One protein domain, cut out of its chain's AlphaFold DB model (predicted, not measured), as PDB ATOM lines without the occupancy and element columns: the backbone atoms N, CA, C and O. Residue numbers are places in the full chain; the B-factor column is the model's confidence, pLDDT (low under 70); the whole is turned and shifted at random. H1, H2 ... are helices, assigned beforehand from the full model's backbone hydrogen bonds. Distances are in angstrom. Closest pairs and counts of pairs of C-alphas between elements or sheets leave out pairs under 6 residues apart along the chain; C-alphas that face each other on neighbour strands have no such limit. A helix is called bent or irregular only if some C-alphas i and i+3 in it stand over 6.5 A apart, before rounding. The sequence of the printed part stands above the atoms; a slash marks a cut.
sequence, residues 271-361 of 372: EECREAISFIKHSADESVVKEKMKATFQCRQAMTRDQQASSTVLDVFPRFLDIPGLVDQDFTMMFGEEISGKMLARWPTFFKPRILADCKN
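This is residues 271 to 361 of the 372 residues of the protein "uncharacterized protein LOC117535788 isoform X1" of Gymnodraco acuticeps (UniProt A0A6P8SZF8). The model looks like an open U of helices: the hairpin of H3 and H4 makes one limb, H5b, the second arm of a bent helix, makes the other, and H5a lies at the base between them. On the side away from H5b, the hairpin of H1 and H2 adds to the H3 and H4 limb; H2 lies between H1 and H5a, H3 is set crosswise to H1 and H5a, and the last residues, 356 to 361, stick out free. The printed part has 91 residues with five named helices, H1 to H5 in order, and no named strand; the class is all helix. It is only just compact, close to loose, with a radius of gyration of the C-alphas of 14.3 A and spans of 40 by 29 by 22 A.

Start with H1, residues 271 to 282, which touches H2, residues 286 to 295, with residues 276 to 280 alone. They form a helical hairpin at a shallow tilt of 24 degrees, and their closest C-alphas, those of Ile 280 and Val 289, are 5.5 A apart. Next come H3, residues 297 to 305, and H4, residues 309 to 316, a hairpin at a steep tilt of 42 degrees; their closest C-alphas, those of Thr 304 and Ser 310, are 4.5 A apart. H2 and H3 meet only through their link. H3 is close to H1 but not clearly touching, about perpendicular at 89 degrees, with the C-alphas of Cys 273 and Cys 299 closest at 7.5 A. H5, residues 326 to 361, was assigned by its hydrogen bonds as one helix but is bent, with C-alphas 334 and 337 9.3 A apart; its arms are H5a, residues 326 to 334, and H5b, residues 337 to 361. H5a touches H2 at a shallow tilt of 29 degrees, the same way, closest at the C-alphas of Lys 290 and Leu 326, 6.9 A. H5b touches H5a with residues 339 to 340 alone, at a steep tilt of 61 degrees, opposite ways; the C-alphas of Thr 332 and Ser 340 are closest, at 5.3 A. H5b is apart from H1, H2, H3 and H4. Every O i to N i+4 pair is within hydrogen-bond range in H1, H2, H3 and H5a; in H4 2 of 4 are, and in H5b 16 of 21.

Find C-alpha 271 at (-23.282, -56.473, 14.316); from there H1 runs 17.1 A to C-alpha 282. H2 spans 14.2 A, H3 12.5 A and H4 9.8 A; H4 is irregular, with C-alphas 311 and 314 7.5 A apart. H5a begins at C-alpha 326, (-28.915, -35.314, 8.743), and spans 12.4 A. H5b spans 31.1 A and ends at C-alpha 361, (-9.413, -23.690, -3.927); it is irregular, with C-alphas 345 and 348 7.6 A apart, and has a kink of 75 degrees near residue 346.

Look for the two C-alphas farthest apart, those of Glu 271 and Thr 349, at 42.2 A. The printed part has no cut; the links from H1 to H2, H2 to H3 and H3 to H4 are tight, and the nine residues between H4 and H5a make a short link. The mean pLDDT of the printed part is 88.1, and no printed residue is under 70.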
ATOM      1  N   GLU A 271     -22.366 -55.923  15.327       84.25
ATOM      2  CA  GLU A 271     -23.282 -56.473  14.316       84.25
ATOM      3  C   GLU A 271     -24.559 -55.645  14.169       84.25
ATOM      4  O   GLU A 271     -24.931 -55.310  13.046       84.25
ATOM      5  N   GLU A 272     -25.139 -55.182  15.277       85.94
ATOM      6  CA  GLU A 272     -26.339 -54.335  15.286       85.94
ATOM      7  C   GLU A 272     -26.111 -53.028  14.514       85.94
ATOM      8  O   GLU A 272     -26.979 -52.544  13.783       85.94
ATOM      9  N   CYS A 273     -24.898 -52.471  14.613       88.06
ATOM     10  CA  CYS A 273     -24.510 -51.299  13.838       88.06
ATOM     11  C   CYS A 273     -24.468 -51.598  12.330       88.06
ATOM     12  O   CYS A 273     -24.931 -50.782  11.531       88.06
ATOM     13  N   ARG A 274     -23.934 -52.755  11.915       88.00
ATOM     14  CA  ARG A 274     -23.890 -53.152  10.494       88.00
ATOM     15  C   ARG A 274     -25.289 -53.384   9.933       88.00
ATOM     16  O   ARG A 274     -25.580 -52.935   8.823       88.00
ATOM     17  N   GLU A 275     -26.156 -54.029  10.701       90.50
ATOM     18  CA  GLU A 275     -27.553 -54.246  10.330       90.50
ATOM     19  C   GLU A 275     -28.312 -52.924  10.199       90.50
ATOM     20  O   GLU A 275     -29.001 -52.701   9.203       90.50
ATOM     21  N   ALA A 276     -28.129 -52.001  11.147       90.81
ATOM     22  CA  ALA A 276     -28.729 -50.674  11.085       90.81
ATOM     23  C   ALA A 276     -28.264 -49.880   9.854       90.81
ATOM     24  O   ALA A 276     -29.087 -49.240   9.201       90.81
ATOM     25  N   ILE A 277     -26.980 -49.957   9.491       91.12
ATOM     26  CA  ILE A 277     -26.442 -49.327   8.274       91.12
ATOM     27  C   ILE A 277     -27.066 -49.940   7.016       91.12
ATOM     28  O   ILE A 277     -27.489 -49.206   6.123       91.12
ATOM     29  N   SER A 278     -27.167 -51.271   6.947       92.31
ATOM     30  CA  SER A 278     -27.836 -51.961   5.836       92.31
ATOM     31  C   SER A 278     -29.299 -51.523   5.710       92.31
ATOM     32  O   SER A 278     -29.765 -51.166   4.628       92.31
ATOM     33  N   PHE A 279     -30.005 -51.430   6.839       92.12
ATOM     34  CA  PHE A 279     -31.378 -50.945   6.884       92.12
ATOM     35  C   PHE A 279     -31.502 -49.501   6.373       92.12
ATOM     36  O   PHE A 279     -32.363 -49.211   5.547       92.12
ATOM     37  N   ILE A 280     -30.626 -48.590   6.815       92.81
ATOM     38  CA  ILE A 280     -30.607 -47.182   6.379       92.81
ATOM     39  C   ILE A 280     -30.493 -47.067   4.848       92.81
ATOM     40  O   ILE A 280     -31.145 -46.212   4.241       92.81
ATOM     41  N   LYS A 281     -29.693 -47.934   4.212       90.81
ATOM     42  CA  LYS A 281     -29.494 -47.935   2.752       90.81
ATOM     43  C   LYS A 281     -30.751 -48.299   1.967       90.81
ATOM     44  O   LYS A 281     -30.913 -47.826   0.846       90.81
ATOM     45  N   HIS A 282     -31.629 -49.121   2.538       88.06
ATOM     46  CA  HIS A 282     -32.784 -49.680   1.830       88.06
ATOM     47  C   HIS A 282     -34.138 -49.177   2.341       88.06
ATOM     48  O   HIS A 282     -35.147 -49.375   1.670       88.06
ATOM     49  N   SER A 283     -34.178 -48.486   3.481       90.44
ATOM     50  CA  SER A 283     -35.401 -47.875   4.002       90.44
ATOM     51  C   SER A 283     -35.833 -46.667   3.167       90.44
ATOM     52  O   SER A 283     -34.989 -45.896   2.696       90.44
ATOM     53  N   ALA A 284     -37.150 -46.505   3.023       87.44
ATOM     54  CA  ALA A 284     -37.804 -45.335   2.436       87.44
ATOM     55  C   ALA A 284     -38.415 -44.397   3.497       87.44
ATOM     56  O   ALA A 284     -38.830 -43.290   3.168       87.44
ATOM     57  N   ASP A 285     -38.477 -44.825   4.763       92.44
ATOM     58  CA  ASP A 285     -39.016 -44.014   5.855       92.44
ATOM     59  C   ASP A 285     -37.936 -43.083   6.417       92.44
ATOM     60  O   ASP A 285     -37.002 -43.523   7.094       92.44
ATOM     61  N   GLU A 286     -38.071 -41.783   6.146       91.69
ATOM     62  CA  GLU A 286     -37.133 -40.759   6.609       91.69
ATOM     63  C   GLU A 286     -37.025 -40.675   8.136       91.69
ATOM     64  O   GLU A 286     -35.950 -40.367   8.654       91.69
ATOM     65  N   SER A 287     -38.115 -40.924   8.866       90.25
ATOM     66  CA  SER A 287     -38.138 -40.803  10.327       90.25
ATOM     67  C   SER A 287     -37.311 -41.910  10.978       90.25
ATOM     68  O   SER A 287     -36.416 -41.632  11.782       90.25
ATOM     69  N   VAL A 288     -37.509 -43.147  10.520       91.12
ATOM     70  CA  VAL A 288     -36.752 -44.324  10.960       91.12
ATOM     71  C   VAL A 288     -35.293 -44.226  10.515       91.12
ATOM     72  O   VAL A 288     -34.384 -44.606  11.257       91.12
ATOM     73  N   VAL A 289     -35.033 -43.678   9.322       93.00
ATOM     74  CA  VAL A 289     -33.660 -43.414   8.872       93.00
ATOM     75  C   VAL A 289     -32.977 -42.401   9.785       93.00
ATOM     76  O   VAL A 289     -31.854 -42.657  10.208       93.00
ATOM     77  N   LYS A 290     -33.629 -41.290  10.144       92.44
ATOM     78  CA  LYS A 290     -33.069 -40.286  11.067       92.44
ATOM     79  C   LYS A 290     -32.750 -40.883  12.435       92.44
ATOM     80  O   LYS A 290     -31.663 -40.644  12.959       92.44
ATOM     81  N   GLU A 291     -33.641 -41.705  12.980       92.06
ATOM     82  CA  GLU A 291     -33.428 -42.398  14.254       92.06
ATOM     83  C   GLU A 291     -32.239 -43.368  14.196       92.06
ATOM     84  O   GLU A 291     -31.306 -43.258  14.993       92.06
ATOM     85  N   LYS A 292     -32.194 -44.259  13.197       91.44
ATOM     86  CA  LYS A 292     -31.056 -45.175  13.021       91.44
ATOM     87  C   LYS A 292     -29.761 -44.437  12.689       91.44
ATOM     88  O   LYS A 292     -28.679 -44.886  13.071       91.44
ATOM     89  N   MET A 293     -29.844 -43.279  12.035       92.81
ATOM     90  CA  MET A 293     -28.700 -42.390  11.854       92.81
ATOM     91  C   MET A 293     -28.183 -41.886  13.204       92.81
ATOM     92  O   MET A 293     -26.971 -41.919  13.403       92.81
ATOM     93  N   LYS A 294     -29.040 -41.501  14.162       91.56
ATOM     94  CA  LYS A 294     -28.594 -41.144  15.527       91.56
ATOM     95  C   LYS A 294     -27.943 -42.326  16.241       91.56
ATOM     96  O   LYS A 294     -26.895 -42.167  16.862       91.56
ATOM     97  N   ALA A 295     -28.525 -43.516  16.108       90.31
ATOM     98  CA  ALA A 295     -28.039 -44.733  16.759       90.31
ATOM     99  C   ALA A 295     -26.685 -45.236  16.209       90.31
ATOM    100  O   ALA A 295     -25.992 -46.006  16.866       90.31
ATOM    101  N   THR A 296     -26.285 -44.794  15.010       92.06
ATOM    102  CA  THR A 296     -25.022 -45.169  14.336       92.06
ATOM    103  C   THR A 296     -23.990 -44.035  14.307       92.06
ATOM    104  O   THR A 296     -22.980 -44.112  13.600       92.06
ATOM    105  N   PHE A 297     -24.220 -42.968  15.074       90.94
ATOM    106  CA  PHE A 297     -23.393 -41.763  15.075       90.94
ATOM    107  C   PHE A 297     -21.929 -42.034  15.458       90.94
ATOM    108  O   PHE A 297     -21.019 -41.585  14.759       90.94
ATOM    109  N   GLN A 298     -21.673 -42.822  16.508       87.62
ATOM    110  CA  GLN A 298     -20.301 -43.175  16.903       87.62
ATOM    111  C   GLN A 298     -19.539 -43.926  15.803       87.62
ATOM    112  O   GLN A 298     -18.364 -43.640  15.564       87.62
ATOM    113  N   CYS A 299     -20.204 -44.854  15.107       87.69
ATOM    114  CA  CYS A 299     -19.610 -45.600  13.997       87.69
ATOM    115  C   CYS A 299     -19.161 -44.653  12.880       87.69
ATOM    116  O   CYS A 299     -17.995 -44.679  12.478       87.69
ATOM    117  N   ARG A 300     -20.048 -43.748  12.446       89.50
ATOM    118  CA  ARG A 300     -19.705 -42.716  11.456       89.50
ATOM    119  C   ARG A 300     -18.528 -41.876  11.885       89.50
ATOM    120  O   ARG A 300     -17.626 -41.596  11.107       89.50
ATOM    121  N   GLN A 301     -18.536 -41.457  13.135       86.88
ATOM    122  CA  GLN A 301     -17.524 -40.554  13.621       86.88
ATOM    123  C   GLN A 301     -16.146 -41.215  13.726       86.88
ATOM    124  O   GLN A 301     -15.135 -40.566  13.453       86.88
ATOM    125  N   ALA A 302     -16.095 -42.501  14.080       85.19
ATOM    126  CA  ALA A 302     -14.871 -43.287  14.000       85.19
ATOM    127  C   ALA A 302     -14.336 -43.324  12.557       85.19
ATOM    128  O   ALA A 302     -13.146 -43.091  12.351       85.19
ATOM    129  N   MET A 303     -15.216 -43.499  11.563       86.56
ATOM    130  CA  MET A 303     -14.837 -43.471  10.143       86.56
ATOM    131  C   MET A 303     -14.329 -42.101   9.681       86.56
ATOM    132  O   MET A 303     -13.326 -42.031   8.982       86.56
ATOM    133  N   THR A 304     -14.969 -41.001  10.090       84.00
ATOM    134  CA  THR A 304     -14.543 -39.639   9.711       84.00
ATOM    135  C   THR A 304     -13.169 -39.275  10.284       84.00
ATOM    136  O   THR A 304     -12.451 -38.460   9.704       84.00
ATOM    137  N   ARG A 305     -12.780 -39.866  11.422       81.19
ATOM    138  CA  ARG A 305     -11.445 -39.671  12.014       81.19
ATOM    139  C   ARG A 305     -10.361 -40.508  11.345       81.19
ATOM    140  O   ARG A 305      -9.198 -40.102  11.362       81.19
ATOM    141  N   ASP A 306     -10.727 -41.656  10.789       81.62
ATOM    142  CA  ASP A 306      -9.811 -42.511  10.050       81.62
ATOM    143  C   ASP A 306      -9.527 -41.906   8.668       81.62
ATOM    144  O   ASP A 306     -10.412 -41.700   7.837       81.62
ATOM    145  N   GLN A 307      -8.255 -41.613   8.411       75.75
ATOM    146  CA  GLN A 307      -7.813 -40.977   7.177       75.75
ATOM    147  C   GLN A 307      -8.110 -41.820   5.929       75.75
ATOM    148  O   GLN A 307      -8.369 -41.241   4.879       75.75
ATOM    149  N   GLN A 308      -8.116 -43.151   6.031       76.00
ATOM    150  CA  GLN A 308      -8.404 -44.029   4.893       76.00
ATOM    151  C   GLN A 308      -9.914 -44.233   4.708       76.00
ATOM    152  O   GLN A 308     -10.415 -44.174   3.584       76.00
ATOM    153  N   ALA A 309     -10.663 -44.386   5.806       78.56
ATOM    154  CA  ALA A 309     -12.110 -44.618   5.765       78.56
ATOM    155  C   ALA A 309     -12.953 -43.342   5.568       78.56
ATOM    156  O   ALA A 309     -14.108 -43.426   5.154       78.56
ATOM    157  N   SER A 310     -12.396 -42.152   5.816       80.44
ATOM    158  CA  SER A 310     -13.118 -40.879   5.650       80.44
ATOM    159  C   SER A 310     -13.619 -40.640   4.220       80.44
ATOM    160  O   SER A 310     -14.661 -40.015   4.033       80.44
ATOM    161  N   SER A 311     -12.917 -41.175   3.215       82.81
ATOM    162  CA  SER A 311     -13.290 -41.050   1.801       82.81
ATOM    163  C   SER A 311     -14.546 -41.848   1.426       82.81
ATOM    164  O   SER A 311     -15.274 -41.437   0.529       82.81
ATOM    165  N   THR A 312     -14.841 -42.936   2.147       87.81
ATOM    166  CA  THR A 312     -15.953 -43.857   1.854       87.81
ATOM    167  C   THR A 312     -17.171 -43.636   2.752       87.81
ATOM    168  O   THR A 312     -18.166 -44.356   2.660       87.81
ATOM    169  N   VAL A 313     -17.141 -42.624   3.628       89.62
ATOM    170  CA  VAL A 313     -18.225 -42.367   4.592       89.62
ATOM    171  C   VAL A 313     -19.573 -42.131   3.903       89.62
ATOM    172  O   VAL A 313     -20.596 -42.623   4.377       89.62
ATOM    173  N   LEU A 314     -19.581 -41.446   2.756       90.19
ATOM    174  CA  LEU A 314     -20.797 -41.198   1.977       90.19
ATOM    175  C   LEU A 314     -21.271 -42.447   1.214       90.19
ATOM    176  O   LEU A 314     -22.465 -42.579   0.974       90.19
ATOM    177  N   ASP A 315     -20.389 -43.405   0.919       89.56
ATOM    178  CA  ASP A 315     -20.770 -44.695   0.320       89.56
ATOM    179  C   ASP A 315     -21.423 -45.631   1.354       89.56
ATOM    180  O   ASP A 315     -22.302 -46.451   1.055       89.56
ATOM    181  N   VAL A 316     -20.986 -45.526   2.611       90.75
ATOM    182  CA  VAL A 316     -21.572 -46.271   3.730       90.75
ATOM    183  C   VAL A 316     -22.875 -45.620   4.197       90.75
ATOM    184  O   VAL A 316     -23.839 -46.336   4.468       90.75
ATOM    185  N   PHE A 317     -22.949 -44.288   4.196       93.00
ATOM    186  CA  PHE A 317     -24.119 -43.507   4.603       93.00
ATOM    187  C   PHE A 317     -24.630 -42.622   3.454       93.00
ATOM    188  O   PHE A 317     -24.580 -41.393   3.548       93.00
ATOM    189  N   PRO A 318     -25.188 -43.217   2.384       91.25
ATOM    190  CA  PRO A 318     -25.618 -42.465   1.202       91.25
ATOM    191  C   PRO A 318     -26.761 -41.496   1.503       91.25
ATOM    192  O   PRO A 318     -26.946 -40.519   0.780       91.25
ATOM    193  N   ARG A 319     -27.499 -41.724   2.602       92.69
ATOM    194  CA  ARG A 319     -28.675 -40.923   2.937       92.69
ATOM    195  C   ARG A 319     -28.384 -39.461   3.295       92.69
ATOM    196  O   ARG A 319     -29.294 -38.642   3.334       92.69
ATOM    197  N   PHE A 320     -27.118 -39.100   3.524       91.75
ATOM    198  CA  PHE A 320     -26.722 -37.693   3.665       91.75
ATOM    199  C   PHE A 320     -26.948 -36.864   2.396       91.75
ATOM    200  O   PHE A 320     -26.985 -35.638   2.482       91.75
ATOM    201  N   LEU A 321     -27.048 -37.514   1.233       89.75
ATOM    202  CA  LEU A 321     -27.176 -36.842  -0.058       89.75
ATOM    203  C   LEU A 321     -28.632 -36.538  -0.433       89.75
ATOM    204  O   LEU A 321     -28.868 -35.589  -1.176       89.75
ATOM    205  N   ASP A 322     -29.591 -37.322   0.062       90.88
ATOM    206  CA  ASP A 322     -31.012 -37.231  -0.295       90.88
ATOM    207  C   ASP A 322     -31.911 -36.775   0.868       90.88
ATOM    208  O   ASP A 322     -32.909 -36.103   0.611       90.88
ATOM    209  N   ILE A 323     -31.564 -37.054   2.132       91.44
ATOM    210  CA  ILE A 323     -32.381 -36.656   3.290       91.44
ATOM    211  C   ILE A 323     -31.852 -35.361   3.932       91.44
ATOM    212  O   ILE A 323     -30.766 -35.345   4.530       91.44
ATOM    213  N   PRO A 324     -32.632 -34.263   3.910       89.75
ATOM    214  CA  PRO A 324     -32.228 -33.011   4.532       89.75
ATOM    215  C   PRO A 324     -32.219 -33.108   6.066       89.75
ATOM    216  O   PRO A 324     -33.047 -33.772   6.696       89.75
ATOM    217  N   GLY A 325     -31.284 -32.377   6.680       89.19
ATOM    218  CA  GLY A 325     -31.173 -32.239   8.136       89.19
ATOM    219  C   GLY A 325     -30.297 -33.287   8.828       89.19
ATOM    220  O   GLY A 325     -30.007 -33.126  10.006       89.19
ATOM    221  N   LEU A 326     -29.804 -34.316   8.129       91.94
ATOM    222  CA  LEU A 326     -28.915 -35.314   8.743       91.94
ATOM    223  C   LEU A 326     -27.554 -34.738   9.162       91.94
ATOM    224  O   LEU A 326     -27.026 -35.097  10.209       91.94
ATOM    225  N   VAL A 327     -26.998 -33.813   8.377       90.00
ATOM    226  CA  VAL A 327     -25.741 -33.130   8.735       90.00
ATOM    227  C   VAL A 327     -25.925 -32.270   9.986       90.00
ATOM    228  O   VAL A 327     -25.071 -32.268  10.867       90.00
ATOM    229  N   ASP A 328     -27.053 -31.567  10.073       89.81
ATOM    230  CA  ASP A 328     -27.404 -30.740  11.227       89.81
ATOM    231  C   ASP A 328     -27.672 -31.588  12.478       89.81
ATOM    232  O   ASP A 328     -27.232 -31.251  13.575       89.81
ATOM    233  N   GLN A 329     -28.309 -32.749  12.307       91.44
ATOM    234  CA  GLN A 329     -28.480 -33.737  13.367       91.44
ATOM    235  C   GLN A 329     -27.127 -34.175  13.942       91.44
ATOM    236  O   GLN A 329     -26.931 -34.106  15.154       91.44
ATOM    237  N   ASP A 330     -26.181 -34.582  13.093       89.88
ATOM    238  CA  ASP A 330     -24.850 -35.013  13.538       89.88
ATOM    239  C   ASP A 330     -24.062 -33.858  14.167       89.88
ATOM    240  O   ASP A 330     -23.363 -34.045  15.165       89.88
ATOM    241  N   PHE A 331     -24.200 -32.643  13.631       88.44
ATOM    242  CA  PHE A 331     -23.601 -31.450  14.223       88.44
ATOM    243  C   PHE A 331     -24.176 -31.162  15.615       88.44
ATOM    244  O   PHE A 331     -23.429 -30.922  16.562       88.44
ATOM    245  N   THR A 332     -25.492 -31.273  15.772       89.12
ATOM    246  CA  THR A 332     -26.186 -31.110  17.053       89.12
ATOM    247  C   THR A 332     -25.766 -32.184  18.056       89.12
ATOM    248  O   THR A 332     -25.541 -31.871  19.219       89.12
ATOM    249  N   MET A 333     -25.558 -33.429  17.624       85.75
ATOM    250  CA  MET A 333     -25.016 -34.483  18.492       85.75
ATOM    251  C   MET A 333     -23.560 -34.224  18.916       85.75
ATOM    252  O   MET A 333     -23.146 -34.625  20.003       85.75
ATOM    253  N   MET A 334     -22.769 -33.540  18.082       84.25
ATOM    254  CA  MET A 334     -21.388 -33.171  18.415       84.25
ATOM    255  C   MET A 334     -21.278 -31.954  19.335       84.25
ATOM    256  O   MET A 334     -20.366 -31.908  20.158       84.25
ATOM    257  N   PHE A 335     -22.144 -30.955  19.160       81.81
ATOM    258  CA  PHE A 335     -21.966 -29.624  19.752       81.81
ATOM    259  C   PHE A 335     -23.170 -29.124  20.561       81.81
ATOM    260  O   PHE A 335     -23.122 -28.025  21.107       81.81
ATOM    261  N   GLY A 336     -24.243 -29.904  20.648       84.19
ATOM    262  CA  GLY A 336     -25.486 -29.525  21.313       84.19
ATOM    263  C   GLY A 336     -26.340 -28.530  20.518       84.19
ATOM    264  O   GLY A 336     -25.897 -27.894  19.554       84.19
ATOM    265  N   GLU A 337     -27.593 -28.378  20.949       83.00
ATOM    266  CA  GLU A 337     -28.593 -27.532  20.279       83.00
ATOM    267  C   GLU A 337     -28.201 -26.050  20.251       83.00
ATOM    268  O   GLU A 337     -28.436 -25.361  19.261       83.00
ATOM    269  N   GLU A 338     -27.555 -25.544  21.307       79.19
ATOM    270  CA  GLU A 338     -27.196 -24.126  21.394       79.19
ATOM    271  C   GLU A 338     -26.131 -23.736  20.354       79.19
ATOM    272  O   GLU A 338     -26.244 -22.699  19.691       79.19
ATOM    273  N   ILE A 339     -25.084 -24.553  20.202       82.31
ATOM    274  CA  ILE A 339     -24.013 -24.289  19.233       82.31
ATOM    275  C   ILE A 339     -24.527 -24.536  17.817       82.31
ATOM    276  O   ILE A 339     -24.250 -23.724  16.931       82.31
ATOM    277  N   SER A 340     -25.313 -25.597  17.619       85.56
ATOM    278  CA  SER A 340     -25.946 -25.870  16.330       85.56
ATOM    279  C   SER A 340     -26.833 -24.706  15.878       85.56
ATOM    280  O   SER A 340     -26.634 -24.147  14.798       85.56
ATOM    281  N   GLY A 341     -27.702 -24.203  16.761       86.56
ATOM    282  CA  GLY A 341     -28.554 -23.047  16.473       86.56
ATOM    283  C   GLY A 341     -27.758 -21.792  16.093       86.56
ATOM    284  O   GLY A 341     -28.103 -21.098  15.134       86.56
ATOM    285  N   LYS A 342     -26.639 -21.517  16.780       87.75
ATOM    286  CA  LYS A 342     -25.738 -20.399  16.434       87.75
ATOM    287  C   LYS A 342     -25.040 -20.598  15.087       87.75
ATOM    288  O   LYS A 342     -24.876 -19.625  14.345       87.75
ATOM    289  N   MET A 343     -24.611 -21.821  14.772       88.31
ATOM    290  CA  MET A 343     -24.011 -22.155  13.478       88.31
ATOM    291  C   MET A 343     -25.020 -21.929  12.354       88.31
ATOM    292  O   MET A 343     -24.706 -21.202  11.413       88.31
ATOM    293  N   LEU A 344     -26.229 -22.487  12.475       87.62
ATOM    294  CA  LEU A 344     -27.299 -22.347  11.487       87.62
ATOM    295  C   LEU A 344     -27.686 -20.881  11.268       87.62
ATOM    296  O   LEU A 344     -27.775 -20.438  10.123       87.62
ATOM    297  N   ALA A 345     -27.813 -20.094  12.340       89.06
ATOM    298  CA  ALA A 345     -28.116 -18.664  12.247       89.06
ATOM    299  C   ALA A 345     -27.069 -17.883  11.432       89.06
ATOM    300  O   ALA A 345     -27.396 -16.920  10.737       89.06
ATOM    301  N   ARG A 346     -25.799 -18.301  11.488       91.12
ATOM    302  CA  ARG A 346     -24.686 -17.682  10.747       91.12
ATOM    303  C   ARG A 346     -24.314 -18.443   9.472       91.12
ATOM    304  O   ARG A 346     -23.387 -18.034   8.768       91.12
ATOM    305  N   TRP A 347     -25.007 -19.534   9.151       88.88
ATOM    306  CA  TRP A 347     -24.672 -20.402   8.025       88.88
ATOM    307  C   TRP A 347     -24.726 -19.670   6.679       88.88
ATOM    308  O   TRP A 347     -23.723 -19.720   5.962       88.88
ATOM    309  N   PRO A 348     -25.799 -18.923   6.335       89.69
ATOM    310  CA  PRO A 348     -25.892 -18.264   5.033       89.69
ATOM    311  C   PRO A 348     -24.879 -17.127   4.861       89.69
ATOM    312  O   PRO A 348     -24.397 -16.898   3.755       89.69
ATOM    313  N   THR A 349     -24.565 -16.415   5.946       88.50
ATOM    314  CA  THR A 349     -23.816 -15.150   5.910       88.50
ATOM    315  C   THR A 349     -22.323 -15.319   6.161       88.50
ATOM    316  O   THR A 349     -21.528 -14.553   5.624       88.50
ATOM    317  N   PHE A 350     -21.922 -16.307   6.962       90.06
ATOM    318  CA  PHE A 350     -20.532 -16.468   7.388       90.06
ATOM    319  C   PHE A 350     -19.910 -17.778   6.901       90.06
ATOM    320  O   PHE A 350     -18.853 -17.751   6.274       90.06
ATOM    321  N   PHE A 351     -20.549 -18.920   7.166       88.69
ATOM    322  CA  PHE A 351     -19.930 -20.231   6.935       88.69
ATOM    323  C   PHE A 351     -20.025 -20.692   5.479       88.69
ATOM    324  O   PHE A 351     -19.000 -20.992   4.870       88.69
ATOM    325  N   LYS A 352     -21.227 -20.689   4.888       88.56
ATOM    326  CA  LYS A 352     -21.462 -21.124   3.505       88.56
ATOM    327  C   LYS A 352     -20.536 -20.446   2.478       88.56
ATOM    328  O   LYS A 352     -19.914 -21.178   1.710       88.56
ATOM    329  N   PRO A 353     -20.395 -19.103   2.426       90.62
ATOM    330  CA  PRO A 353     -19.539 -18.473   1.418       90.62
ATOM    331  C   PRO A 353     -18.057 -18.839   1.578       90.62
ATOM    332  O   PRO A 353     -17.367 -19.000   0.576       90.62
ATOM    333  N   ARG A 354     -17.579 -19.018   2.818       90.31
ATOM    334  CA  ARG A 354     -16.188 -19.401   3.110       90.31
ATOM    335  C   ARG A 354     -15.907 -20.849   2.734       90.31
ATOM    336  O   ARG A 354     -14.968 -21.097   1.994       90.31
ATOM    337  N   ILE A 355     -16.777 -21.775   3.144       87.56
ATOM    338  CA  ILE A 355     -16.659 -23.197   2.789       87.56
ATOM    339  C   ILE A 355     -16.663 -23.362   1.266       87.56
ATOM    340  O   ILE A 355     -15.822 -24.064   0.721       87.56
ATOM    341  N   LEU A 356     -17.559 -22.669   0.553       89.19
ATOM    342  CA  LEU A 356     -17.586 -22.715  -0.911       89.19
ATOM    343  C   LEU A 356     -16.309 -22.149  -1.546       89.19
ATOM    344  O   LEU A 356     -15.871 -22.668  -2.572       89.19
ATOM    345  N   ALA A 357     -15.724 -21.092  -0.977       89.81
ATOM    346  CA  ALA A 357     -14.450 -20.553  -1.443       89.81
ATOM    347  C   ALA A 357     -13.306 -21.558  -1.222       89.81
ATOM    348  O   ALA A 357     -12.556 -21.840  -2.154       89.81
ATOM    349  N   ASP A 358     -13.236 -22.169  -0.039       85.88
ATOM    350  CA  ASP A 358     -12.231 -23.179   0.296       85.88
ATOM    351  C   ASP A 358     -12.360 -24.416  -0.604       85.88
ATOM    352  O   ASP A 358     -11.374 -24.874  -1.179       85.88
ATOM    353  N   CYS A 359     -13.582 -24.908  -0.832       83.44
ATOM    354  CA  CYS A 359     -13.839 -26.020  -1.748       83.44
ATOM    355  C   CYS A 359     -13.386 -25.720  -3.182       83.44
ATOM    356  O   CYS A 359     -12.847 -26.605  -3.847       83.44
ATOM    357  N   LYS A 360     -13.566 -24.490  -3.675       85.50
ATOM    358  CA  LYS A 360     -13.077 -24.093  -5.007       85.50
ATOM    359  C   LYS A 360     -11.548 -24.110  -5.077       85.50
ATOM    360  O   LYS A 360     -10.994 -24.556  -6.077       85.50
ATOM    361  N   ASN A 361     -10.875 -23.701  -4.004       78.81
ATOM    362  CA  ASN A 361      -9.413 -23.690  -3.927       78.81
ATOM    363  C   ASN A 361      -8.812 -25.102  -3.808       78.81
ATOM    364  O   ASN A 361      -7.728 -25.352  -4.332       78.81
TER     365      ASN A 361